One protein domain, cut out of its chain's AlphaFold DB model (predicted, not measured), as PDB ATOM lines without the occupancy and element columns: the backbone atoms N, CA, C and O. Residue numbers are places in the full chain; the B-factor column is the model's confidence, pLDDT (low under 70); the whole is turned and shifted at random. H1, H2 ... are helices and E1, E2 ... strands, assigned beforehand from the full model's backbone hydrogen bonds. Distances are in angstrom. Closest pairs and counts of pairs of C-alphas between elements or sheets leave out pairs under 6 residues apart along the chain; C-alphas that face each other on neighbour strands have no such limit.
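This is residues 38 to 112 of the 150 residues of an uncharacterized protein of Streptomyces sp. NRRL S-495 (UniProt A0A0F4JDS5). With little regular structure, the domain is a body mostly of loops with one two-stranded hairpin, E1 and E2; residues 98 to 112 stick out as an arm holding the short helix H1. The loop tip, residues 72 to 77, also sticks out. The printed part has 75 residues, 20 of them in named elements, in the order E1, E2, H1; the class is mixed, and the sheet is antiparallel. It is loose, with a radius of gyration of the C-alphas of 15.2 A and spans of 39 by 35 by 24 A.

E1, residues 43 to 48, begins at C-alpha 43 (-50.640, -40.068, 38.578) and measures 15.4 A. E2, residues 53 to 58, measures 16.3 A. H1, residues 103 to 110, measures 10.5 A and ends at C-alpha 110 (-30.160, -28.943, 28.801).

E1 and E2 form an antiparallel hairpin at 145 degrees, with N 55 and O 46 2.8 A apart, within hydrogen-bond range. C-alphas 45 and 56 face each other at 4.4 A. Residues 68 to 69 pair with 80 to 81, antiparallel. E1 and H1 are apart. In H1 every O i to N i+4 pair is within hydrogen-bond range.

The C-alphas of Pro 88 and Ala 111, the two farthest apart, are 40.7 A apart. The printed part has no cut. The link from E2 to H1, 44 residues, is long. Residues 97 to 104, 109 and 112 have pLDDT under 70.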
ATOM      1  N   ALA A  38     -42.665 -53.387  38.919       70.75
ATOM      2  CA  ALA A  38     -42.935 -51.979  39.163       70.75
ATOM      3  C   ALA A  38     -44.451 -51.773  39.279       70.75
ATOM      4  O   ALA A  38     -45.174 -51.859  38.284       70.75
ATOM      5  N   GLU A  39     -44.932 -51.480  40.485       71.00
ATOM      6  CA  GLU A  39     -46.291 -50.990  40.691       71.00
ATOM      7  C   GLU A  39     -46.436 -49.649  39.955       71.00
ATOM      8  O   GLU A  39     -45.884 -48.625  40.361       71.00
ATOM      9  N   LEU A  40     -47.144 -49.654  38.821       76.25
ATOM     10  CA  LEU A  40     -47.499 -48.424  38.119       76.25
ATOM     11  C   LEU A  40     -48.643 -47.750  38.873       76.25
ATOM     12  O   LEU A  40     -49.808 -48.110  38.712       76.25
ATOM     13  N   TRP A  41     -48.305 -46.754  39.685       80.31
ATOM     14  CA  TRP A  41     -49.299 -45.862  40.263       80.31
ATOM     15  C   TRP A  41     -49.823 -44.899  39.197       80.31
ATOM     16  O   TRP A  41     -49.049 -44.266  38.476       80.31
ATOM     17  N   GLU A  42     -51.144 -44.773  39.111       86.25
ATOM     18  CA  GLU A  42     -51.770 -43.728  38.309       86.25
ATOM     19  C   GLU A  42     -51.463 -42.365  38.938       86.25
ATOM     20  O   GLU A  42     -51.655 -42.171  40.141       86.25
ATOM     21  N   ILE A  43     -50.948 -41.429  38.134       88.81
ATOM     22  CA  ILE A  43     -50.640 -40.068  38.578       88.81
ATOM     23  C   ILE A  43     -51.591 -39.105  37.885       88.81
ATOM     24  O   ILE A  43     -51.424 -38.801  36.701       88.81
ATOM     25  N   VAL A  44     -52.529 -38.560  38.651       90.75
ATOM     26  CA  VAL A  44     -53.434 -37.499  38.197       90.75
ATOM     27  C   VAL A  44     -52.896 -36.159  38.686       90.75
ATOM     28  O   VAL A  44     -52.317 -36.058  39.767       90.75
ATOM     29  N   ARG A  45     -53.037 -35.098  37.889       92.50
ATOM     30  CA  ARG A  45     -52.717 -33.733  38.327       92.50
ATOM     31  C   ARG A  45     -54.002 -32.950  38.485       92.50
ATOM     32  O   ARG A  45     -54.789 -32.897  37.554       92.50
ATOM     33  N   VAL A  46     -54.176 -32.294  39.624       94.94
ATOM     34  CA  VAL A  46     -55.328 -31.422  39.899       94.94
ATOM     35  C   VAL A  46     -54.866 -30.003  40.214       94.94
ATOM     36  O   VAL A  46     -53.775 -29.809  40.753       94.94
ATOM     37  N   ASP A  47     -55.667 -28.989  39.892       95.38
ATOM     38  CA  ASP A  47     -55.367 -27.602  40.257       95.38
ATOM     39  C   ASP A  47     -55.769 -27.331  41.710       95.38
ATOM     40  O   ASP A  47     -56.924 -27.502  42.099       95.38
ATOM     41  N   CYS A  48     -54.826 -26.859  42.531       95.75
ATOM     42  CA  CYS A  48     -55.172 -26.373  43.863       95.75
ATOM     43  C   CYS A  48     -55.770 -24.954  43.770       95.75
ATOM     44  O   CYS A  48     -55.033 -24.012  43.460       95.75
ATOM     45  N   PRO A  49     -57.034 -24.720  44.179       93.25
ATOM     46  CA  PRO A  49     -57.698 -23.422  44.022       93.25
ATOM     47  C   PRO A  49     -57.053 -22.309  44.859       93.25
ATOM     48  O   PRO A  49     -57.230 -21.123  44.571       93.25
ATOM     49  N   SER A  50     -56.295 -22.671  45.902       95.00
ATOM     50  CA  SER A  50     -55.631 -21.705  46.775       95.00
ATOM     51  C   SER A  50     -54.329 -21.160  46.192       95.00
ATOM     52  O   SER A  50     -54.079 -19.962  46.319       95.00
ATOM     53  N   CYS A  51     -53.470 -22.008  45.624       93.81
ATOM     54  CA  CYS A  51     -52.163 -21.585  45.112       93.81
ATOM     55  C   CYS A  51     -52.091 -21.564  43.577       93.81
ATOM     56  O   CYS A  51     -51.114 -21.037  43.040       93.81
ATOM     57  N   ARG A  52     -53.130 -22.071  42.892       92.50
ATOM     58  CA  ARG A  52     -53.240 -22.207  41.429       92.50
ATOM     59  C   ARG A  52     -52.032 -22.911  40.822       92.50
ATOM     60  O   ARG A  52     -51.406 -22.427  39.877       92.50
ATOM     61  N   ARG A  53     -51.614 -23.989  41.483       91.38
ATOM     62  CA  ARG A  53     -50.533 -24.861  41.033       91.38
ATOM     63  C   ARG A  53     -51.099 -26.262  40.833       91.38
ATOM     64  O   ARG A  53     -51.889 -26.697  41.674       91.38
ATOM     65  N   PRO A  54     -50.648 -26.971  39.786       93.94
ATOM     66  CA  PRO A  54     -50.968 -28.375  39.622       93.94
ATOM     67  C   PRO A  54     -50.286 -29.181  40.729       93.94
ATOM     68  O   PRO A  54     -49.078 -29.051  40.947       93.94
ATOM     69  N   ILE A  55     -51.059 -30.011  41.418       94.12
ATOM     70  CA  ILE A  55     -50.598 -30.947  42.441       94.12
ATOM     71  C   ILE A  55     -50.762 -32.354  41.876       94.12
ATOM     72  O   ILE A  55     -51.832 -32.695  41.382       94.12
ATOM     73  N   ALA A  56     -49.691 -33.144  41.910       93.19
ATOM     74  CA  ALA A  56     -49.744 -34.549  41.529       93.19
ATOM     75  C   ALA A  56     -50.330 -35.368  42.683       93.19
ATOM     76  O   ALA A  56     -49.878 -35.234  43.823       93.19
ATOM     77  N   LEU A  57     -51.316 -36.193  42.365       92.62
ATOM     78  CA  LEU A  57     -51.955 -37.155  43.247       92.62
ATOM     79  C   LEU A  57     -51.600 -38.560  42.780       92.62
ATOM     80  O   LEU A  57     -51.472 -38.798  41.578       92.62
ATOM     81  N   VAL A  58     -51.458 -39.472  43.734       88.94
ATOM     82  CA  VAL A  58     -51.555 -40.903  43.456       88.94
ATOM     83  C   VAL A  58     -53.051 -41.221  43.352       88.94
ATOM     84  O   VAL A  58     -53.836 -40.645  44.094       88.94
ATOM     85  N   GLY A  59     -53.468 -42.011  42.363       77.62
ATOM     86  CA  GLY A  59     -54.850 -42.017  41.851       77.62
ATOM     87  C   GLY A  59     -55.991 -42.142  42.872       77.62
ATOM     88  O   GLY A  59     -57.067 -41.604  42.635       77.62
ATOM     89  N   ASP A  60     -55.780 -42.796  44.011       83.19
ATOM     90  CA  ASP A  60     -56.776 -42.995  45.069       83.19
ATOM     91  C   ASP A  60     -56.722 -41.947  46.203       83.19
ATOM     92  O   ASP A  60     -57.340 -42.115  47.256       83.19
ATOM     93  N   GLU A  61     -55.999 -40.837  46.018       92.25
ATOM     94  CA  GLU A  61     -55.902 -39.785  47.031       92.25
ATOM     95  C   GLU A  61     -57.205 -38.966  47.135       92.25
ATOM     96  O   GLU A  61     -57.473 -38.043  46.367       92.25
ATOM     97  N   GLU A  62     -58.001 -39.242  48.166       94.38
ATOM     98  CA  GLU A  62     -59.295 -38.582  48.432       94.38
ATOM     99  C   GLU A  62     -59.191 -37.080  48.777       94.38
ATOM    100  O   GLU A  62     -60.176 -36.333  48.765       94.38
ATOM    101  N   ARG A  63     -58.001 -36.617  49.178       95.50
ATOM    102  CA  ARG A  63     -57.758 -35.237  49.615       95.50
ATOM    103  C   ARG A  63     -56.426 -34.730  49.104       95.50
ATOM    104  O   ARG A  63     -55.436 -35.453  49.134       95.50
ATOM    105  N   LEU A  64     -56.364 -33.430  48.805       95.75
ATOM    106  CA  LEU A  64     -55.101 -32.774  48.486       95.75
ATOM    107  C   LEU A  64     -54.069 -33.004  49.601       95.75
ATOM    108  O   LEU A  64     -54.319 -32.611  50.750       95.75
ATOM    109  N   PRO A  65     -52.886 -33.546  49.280       95.00
ATOM    110  CA  PRO A  65     -51.827 -33.711  50.254       95.00
ATOM    111  C   PRO A  65     -51.335 -32.349  50.742       95.00
ATOM    112  O   PRO A  65     -51.518 -31.299  50.108       95.00
ATOM    113  N   GLN A  66     -50.673 -32.363  51.898       95.88
ATOM    114  CA  GLN A  66     -49.977 -31.184  52.390       95.88
ATOM    115  C   GLN A  66     -48.890 -30.785  51.397       95.88
ATOM    116  O   GLN A  66     -47.964 -31.546  51.130       95.88
ATOM    117  N   HIS A  67     -48.996 -29.572  50.869       95.06
ATOM    118  CA  HIS A  67     -48.033 -29.045  49.914       95.06
ATOM    119  C   HIS A  67     -47.630 -27.626  50.290       95.06
ATOM    120  O   HIS A  67     -48.387 -26.860  50.891       95.06
ATOM    121  N   ALA A  68     -46.396 -27.277  49.951       93.81
ATOM    122  CA  ALA A  68     -45.848 -25.967  50.237       93.81
ATOM    123  C   ALA A  68     -46.166 -24.973  49.117       93.81
ATOM    124  O   ALA A  68     -46.128 -25.301  47.934       93.81
ATOM    125  N   VAL A  69     -46.393 -23.722  49.500       92.75
ATOM    126  CA  VAL A  69     -46.391 -22.574  48.596       92.75
ATOM    127  C   VAL A  69     -45.219 -21.663  48.941       92.75
ATOM    128  O   VAL A  69     -44.875 -21.484  50.112       92.75
ATOM    129  N   LEU A  70     -44.595 -21.082  47.915       89.06
ATOM    130  CA  LEU A  70     -43.591 -20.036  48.079       89.06
ATOM    131  C   LEU A  70     -44.292 -18.671  48.095       89.06
ATOM    132  O   LEU A  70     -44.858 -18.278  47.074       89.06
ATOM    133  N   PRO A  71     -44.224 -17.904  49.197       82.12
ATOM    134  CA  PRO A  71     -44.847 -16.581  49.267       82.12
ATOM    135  C   PRO A  71     -44.259 -15.589  48.254       82.12
ATOM    136  O   PRO A  71     -44.914 -14.624  47.865       82.12
ATOM    137  N   ARG A  72     -42.994 -15.793  47.854       82.06
ATOM    138  CA  ARG A  72     -42.274 -14.991  46.857       82.06
ATOM    139  C   ARG A  72     -41.384 -15.899  46.017       82.06
ATOM    140  O   ARG A  72     -40.626 -16.685  46.574       82.06
ATOM    141  N   ALA A  73     -41.415 -15.721  44.696       81.00
ATOM    142  CA  ALA A  73     -40.647 -16.539  43.752       81.00
ATOM    143  C   ALA A  73     -39.131 -16.552  44.034       81.00
ATOM    144  O   ALA A  73     -38.472 -17.563  43.829       81.00
ATOM    145  N   TRP A  74     -38.585 -15.449  44.555       78.56
ATOM    146  CA  TRP A  74     -37.145 -15.286  44.783       78.56
ATOM    147  C   TRP A  74     -36.663 -15.736  46.171       78.56
ATOM    148  O   TRP A  74     -35.487 -15.577  46.481       78.56
ATOM    149  N   HIS A  75     -37.547 -16.264  47.028       82.00
ATOM    150  CA  HIS A  75     -37.215 -16.722  48.385       82.00
ATOM    151  C   HIS A  75     -37.470 -18.239  48.524       82.00
ATOM    152  O   HIS A  75     -38.435 -18.648  49.173       82.00
ATOM    153  N   PRO A  76     -36.618 -19.096  47.930       80.94
ATOM    154  CA  PRO A  76     -36.872 -20.538  47.827       80.94
ATOM    155  C   PRO A  76     -36.832 -21.276  49.174       80.94
ATOM    156  O   PRO A  76     -37.408 -22.348  49.309       80.94
ATOM    157  N   PHE A  77     -36.190 -20.695  50.190       87.25
ATOM    158  CA  PHE A  77     -36.031 -21.300  51.519       87.25
ATOM    159  C   PHE A  77     -37.104 -20.869  52.524       87.25
ATOM    160  O   PHE A  77     -36.933 -21.037  53.728       87.25
ATOM    161  N   SER A  78     -38.199 -20.271  52.057       88.44
ATOM    162  CA  SER A  78     -39.318 -19.869  52.917       88.44
ATOM    163  C   SER A  78     -40.649 -20.494  52.484       88.44
ATOM    164  O   SER A  78     -41.622 -19.755  52.317       88.44
ATOM    165  N   PRO A  79     -40.723 -21.826  52.278       91.88
ATOM    166  CA  PRO A  79     -41.994 -22.482  52.016       91.88
ATOM    167  C   PRO A  79     -42.922 -22.366  53.225       91.88
ATOM    168  O   PRO A  79     -42.507 -22.521  54.374       91.88
ATOM    169  N   THR A  80     -44.200 -22.132  52.956       93.31
ATOM    170  CA  THR A  80     -45.278 -22.205  53.948       93.31
ATOM    171  C   THR A  80     -46.296 -23.242  53.503       93.31
ATOM    172  O   THR A  80     -46.503 -23.408  52.303       93.31
ATOM    173  N   LEU A  81     -46.962 -23.917  54.440       95.75
ATOM    174  CA  LEU A  81     -48.041 -24.847  54.101       95.75
ATOM    175  C   LEU A  81     -49.165 -24.112  53.349       95.75
ATOM    176  O   LEU A  81     -49.601 -23.040  53.774       95.75
ATOM    177  N   CYS A  82     -49.622 -24.675  52.233       96.75
ATOM    178  CA  CYS A  82     -50.725 -24.120  51.460       96.75
ATOM    179  C   CYS A  82     -52.050 -24.311  52.215       96.75
ATOM    180  O   CYS A  82     -52.346 -25.438  52.628       96.75
ATOM    181  N   PRO A  83     -52.891 -23.269  52.355       96.25
ATOM    182  CA  PRO A  83     -54.177 -23.402  53.033       96.25
ATOM    183  C   PRO A  83     -55.201 -24.227  52.238       96.25
ATOM    184  O   PRO A  83     -56.217 -24.611  52.801       96.25
ATOM    185  N   GLY A  84     -54.930 -24.535  50.963       95.56
ATOM    186  CA  GLY A  84     -55.707 -25.491  50.164       95.56
ATOM    187  C   GLY A  84     -55.348 -26.963  50.404       95.56
ATOM    188  O   GLY A  84     -55.874 -27.834  49.720       95.56
ATOM    189  N   SER A  85     -54.433 -27.266  51.329       95.81
ATOM    190  CA  SER A  85     -54.155 -28.655  51.718       95.81
ATOM    191  C   SER A  85     -55.397 -29.278  52.366       95.81
ATOM    192  O   SER A  85     -56.051 -28.644  53.193       95.81
ATOM    193  N   GLY A  86     -55.701 -30.532  52.035       95.12
ATOM    194  CA  GLY A  86     -56.826 -31.280  52.594       95.12
ATOM    195  C   GLY A  86     -58.184 -31.038  51.926       95.12
ATOM    196  O   GLY A  86     -59.157 -31.683  52.333       95.12
ATOM    197  N   THR A  87     -58.279 -30.150  50.928       96.25
ATOM    198  CA  THR A  87     -59.487 -30.013  50.093       96.25
ATOM    199  C   THR A  87     -59.816 -31.361  49.435       96.25
ATOM    200  O   THR A  87     -58.878 -32.029  48.991       96.25
ATOM    201  N   PRO A  88     -61.094 -31.792  49.411       96.31
ATOM    202  CA  PRO A  88     -61.501 -33.026  48.738       96.31
ATOM    203  C   PRO A  88     -61.105 -33.014  47.263       96.31
ATOM    204  O   PRO A  88     -61.250 -31.984  46.609       96.31
ATOM    205  N   THR A  89     -60.606 -34.139  46.756       94.50
ATOM    206  CA  THR A  89     -60.142 -34.242  45.365       94.50
ATOM    207  C   THR A  89     -61.293 -34.118  44.364       94.50
ATOM    208  O   THR A  89     -61.134 -33.437  43.355       94.50
ATOM    209  N   ASP A  90     -62.474 -34.646  44.697       92.25
ATOM    210  CA  ASP A  90     -63.692 -34.568  43.869       92.25
ATOM    211  C   ASP A  90     -64.144 -33.130  43.543       92.25
ATOM    212  O   ASP A  90     -64.864 -32.901  42.572       92.25
ATOM    213  N   ASP A  91     -63.729 -32.150  44.352       91.94
ATOM    214  CA  ASP A  91     -64.064 -30.733  44.166       91.94
ATOM    215  C   ASP A  91     -63.073 -29.999  43.236       91.94
ATOM    216  O   ASP A  91     -63.183 -28.782  43.040       91.94
ATOM    217  N   LEU A  92     -62.061 -30.694  42.702       93.88
ATOM    218  CA  LEU A  92     -60.931 -30.092  41.994       93.88
ATOM    219  C   LEU A  92     -60.966 -30.374  40.499       93.88
ATOM    220  O   LEU A  92     -61.392 -31.427  40.036       93.88
ATOM    221  N   ALA A  93     -60.465 -29.412  39.728       92.44
ATOM    222  CA  ALA A  93     -60.294 -29.588  38.297       92.44
ATOM    223  C   ALA A  93     -59.003 -30.361  38.017       92.44
ATOM    224  O   ALA A  93     -57.921 -29.933  38.434       92.44
ATOM    225  N   GLU A  94     -59.109 -31.458  37.274       92.31
ATOM    226  CA  GLU A  94     -57.953 -32.123  36.686       92.31
ATOM    227  C   GLU A  94     -57.265 -31.209  35.664       92.31
ATOM    228  O   GLU A  94     -57.896 -30.431  34.943       92.31
ATOM    229  N   VAL A  95     -55.940 -31.286  35.632       90.44
ATOM    230  CA  VAL A  95     -55.076 -30.507  34.755       90.44
ATOM    231  C   VAL A  95     -54.429 -31.467  33.778       90.44
ATOM    232  O   VAL A  95     -53.609 -32.303  34.166       90.44
ATOM    233  N   GLU A  96     -54.745 -31.295  32.499       79.62
ATOM    234  CA  GLU A  96     -54.042 -32.004  31.439       79.62
ATOM    235  C   GLU A  96     -52.563 -31.611  31.472       79.62
ATOM    236  O   GLU A  96     -52.197 -30.428  31.490       79.62
ATOM    237  N   CYS A  97     -51.691 -32.614  31.540       65.81
ATOM    238  CA  CYS A  97     -50.262 -32.370  31.505       65.81
ATOM    239  C   CYS A  97     -49.919 -31.864  30.100       65.81
ATOM    240  O   CYS A  97     -50.154 -32.574  29.127       65.81
ATOM    241  N   ALA A  98     -49.405 -30.634  29.997       62.75
ATOM    242  CA  ALA A  98     -49.015 -30.057  28.716       62.75
ATOM    243  C   ALA A  98     -48.103 -31.033  27.958       62.75
ATOM    244  O   ALA A  98     -47.176 -31.592  28.553       62.75
ATOM    245  N   GLU A  99     -48.423 -31.232  26.678       58.94
ATOM    246  CA  GLU A  99     -47.782 -32.193  25.785       58.94
ATOM    247  C   GLU A  99     -46.254 -32.086  25.839       58.94
ATOM    248  O   GLU A  99     -45.688 -31.006  26.037       58.94
ATOM    249  N   GLU A 100     -45.609 -33.243  25.690       56.84
ATOM    250  CA  GLU A 100     -44.165 -33.438  25.756       56.84
ATOM    251  C   GLU A 100     -43.424 -32.303  25.043       56.84
ATOM    252  O   GLU A 100     -43.630 -32.042  23.855       56.84
ATOM    253  N   ALA A 101     -42.564 -31.598  25.783       60.28
ATOM    254  CA  ALA A 101     -41.709 -30.583  25.192       60.28
ATOM    255  C   ALA A 101     -40.935 -31.221  24.031       60.28
ATOM    256  O   ALA A 101     -40.205 -32.190  24.252       60.28
ATOM    257  N   ASP A 102     -41.096 -30.684  22.817       66.31
ATOM    258  CA  ASP A 102     -40.371 -31.170  21.641       66.31
ATOM    259  C   ASP A 102     -38.880 -31.313  21.985       66.31
ATOM    260  O   ASP A 102     -38.279 -30.447  22.632       66.31
ATOM    261  N   SER A 103     -38.290 -32.427  21.557       65.31
ATOM    262  CA  SER A 103     -36.882 -32.788  21.724       65.31
ATOM    263  C   SER A 103     -35.914 -31.618  21.483       65.31
ATOM    264  O   SER A 103     -34.926 -31.471  22.207       65.31
ATOM    265  N   ALA A 104     -36.220 -30.741  20.520       68.81
ATOM    266  CA  ALA A 104     -35.442 -29.541  20.228       68.81
ATOM    267  C   ALA A 104     -35.508 -28.490  21.357       68.81
ATOM    268  O   ALA A 104     -34.490 -27.886  21.707       68.81
ATOM    269  N   GLY A 105     -36.680 -28.301  21.966       70.75
ATOM    270  CA  GLY A 105     -36.867 -27.456  23.146       70.75
ATOM    271  C   GLY A 105     -36.172 -28.021  24.387       70.75
ATOM    272  O   GLY A 105     -35.536 -27.271  25.128       70.75
ATOM    273  N   LEU A 106     -36.206 -29.345  24.577       72.69
ATOM    274  CA  LEU A 106     -35.487 -30.014  25.665       72.69
ATOM    275  C   LEU A 106     -33.965 -29.841  25.527       72.69
ATOM    276  O   LEU A 106     -33.293 -29.479  26.493       72.69
ATOM    277  N   ALA A 107     -33.419 -30.048  24.325       74.44
ATOM    278  CA  ALA A 107     -31.991 -29.889  24.058       74.44
ATOM    279  C   ALA A 107     -31.490 -28.466  24.374       74.44
ATOM    280  O   ALA A 107     -30.398 -28.303  24.918       74.44
ATOM    281  N   ALA A 108     -32.304 -27.441  24.101       73.56
ATOM    282  CA  ALA A 108     -31.986 -26.055  24.437       73.56
ATOM    283  C   ALA A 108     -31.986 -25.780  25.954       73.56
ATOM    284  O   ALA A 108     -31.154 -25.008  26.424       73.56
ATOM    285  N   LEU A 109     -32.871 -26.418  26.733       66.06
ATOM    286  CA  LEU A 109     -32.895 -26.301  28.201       66.06
ATOM    287  C   LEU A 109     -31.726 -27.033  28.876       66.06
ATOM    288  O   LEU A 109     -31.220 -26.579  29.901       66.06
ATOM    289  N   LEU A 110     -31.298 -28.162  28.307       70.81
ATOM    290  CA  LEU A 110     -30.160 -28.943  28.801       70.81
ATOM    291  C   LEU A 110     -28.812 -28.284  28.483       70.81
ATOM    292  O   LEU A 110     -27.841 -28.486  29.214       70.81
ATOM    293  N   ALA A 111     -28.753 -27.466  27.431       76.19
ATOM    294  CA  ALA A 111     -27.630 -26.582  27.148       76.19
ATOM    295  C   ALA A 111     -27.657 -25.368  28.094       76.19
ATOM    296  O   ALA A 111     -27.879 -24.228  27.686       76.19
ATOM    297  N   LEU A 112     -27.444 -25.619  29.387       65.56
ATOM    298  CA  LEU A 112     -27.311 -24.554  30.373       65.56
ATOM    299  C   LEU A 112     -26.114 -23.661  29.997       65.56
ATOM    300  O   LEU A 112     -25.041 -24.181  29.672       65.56
TER     301      LEU A 112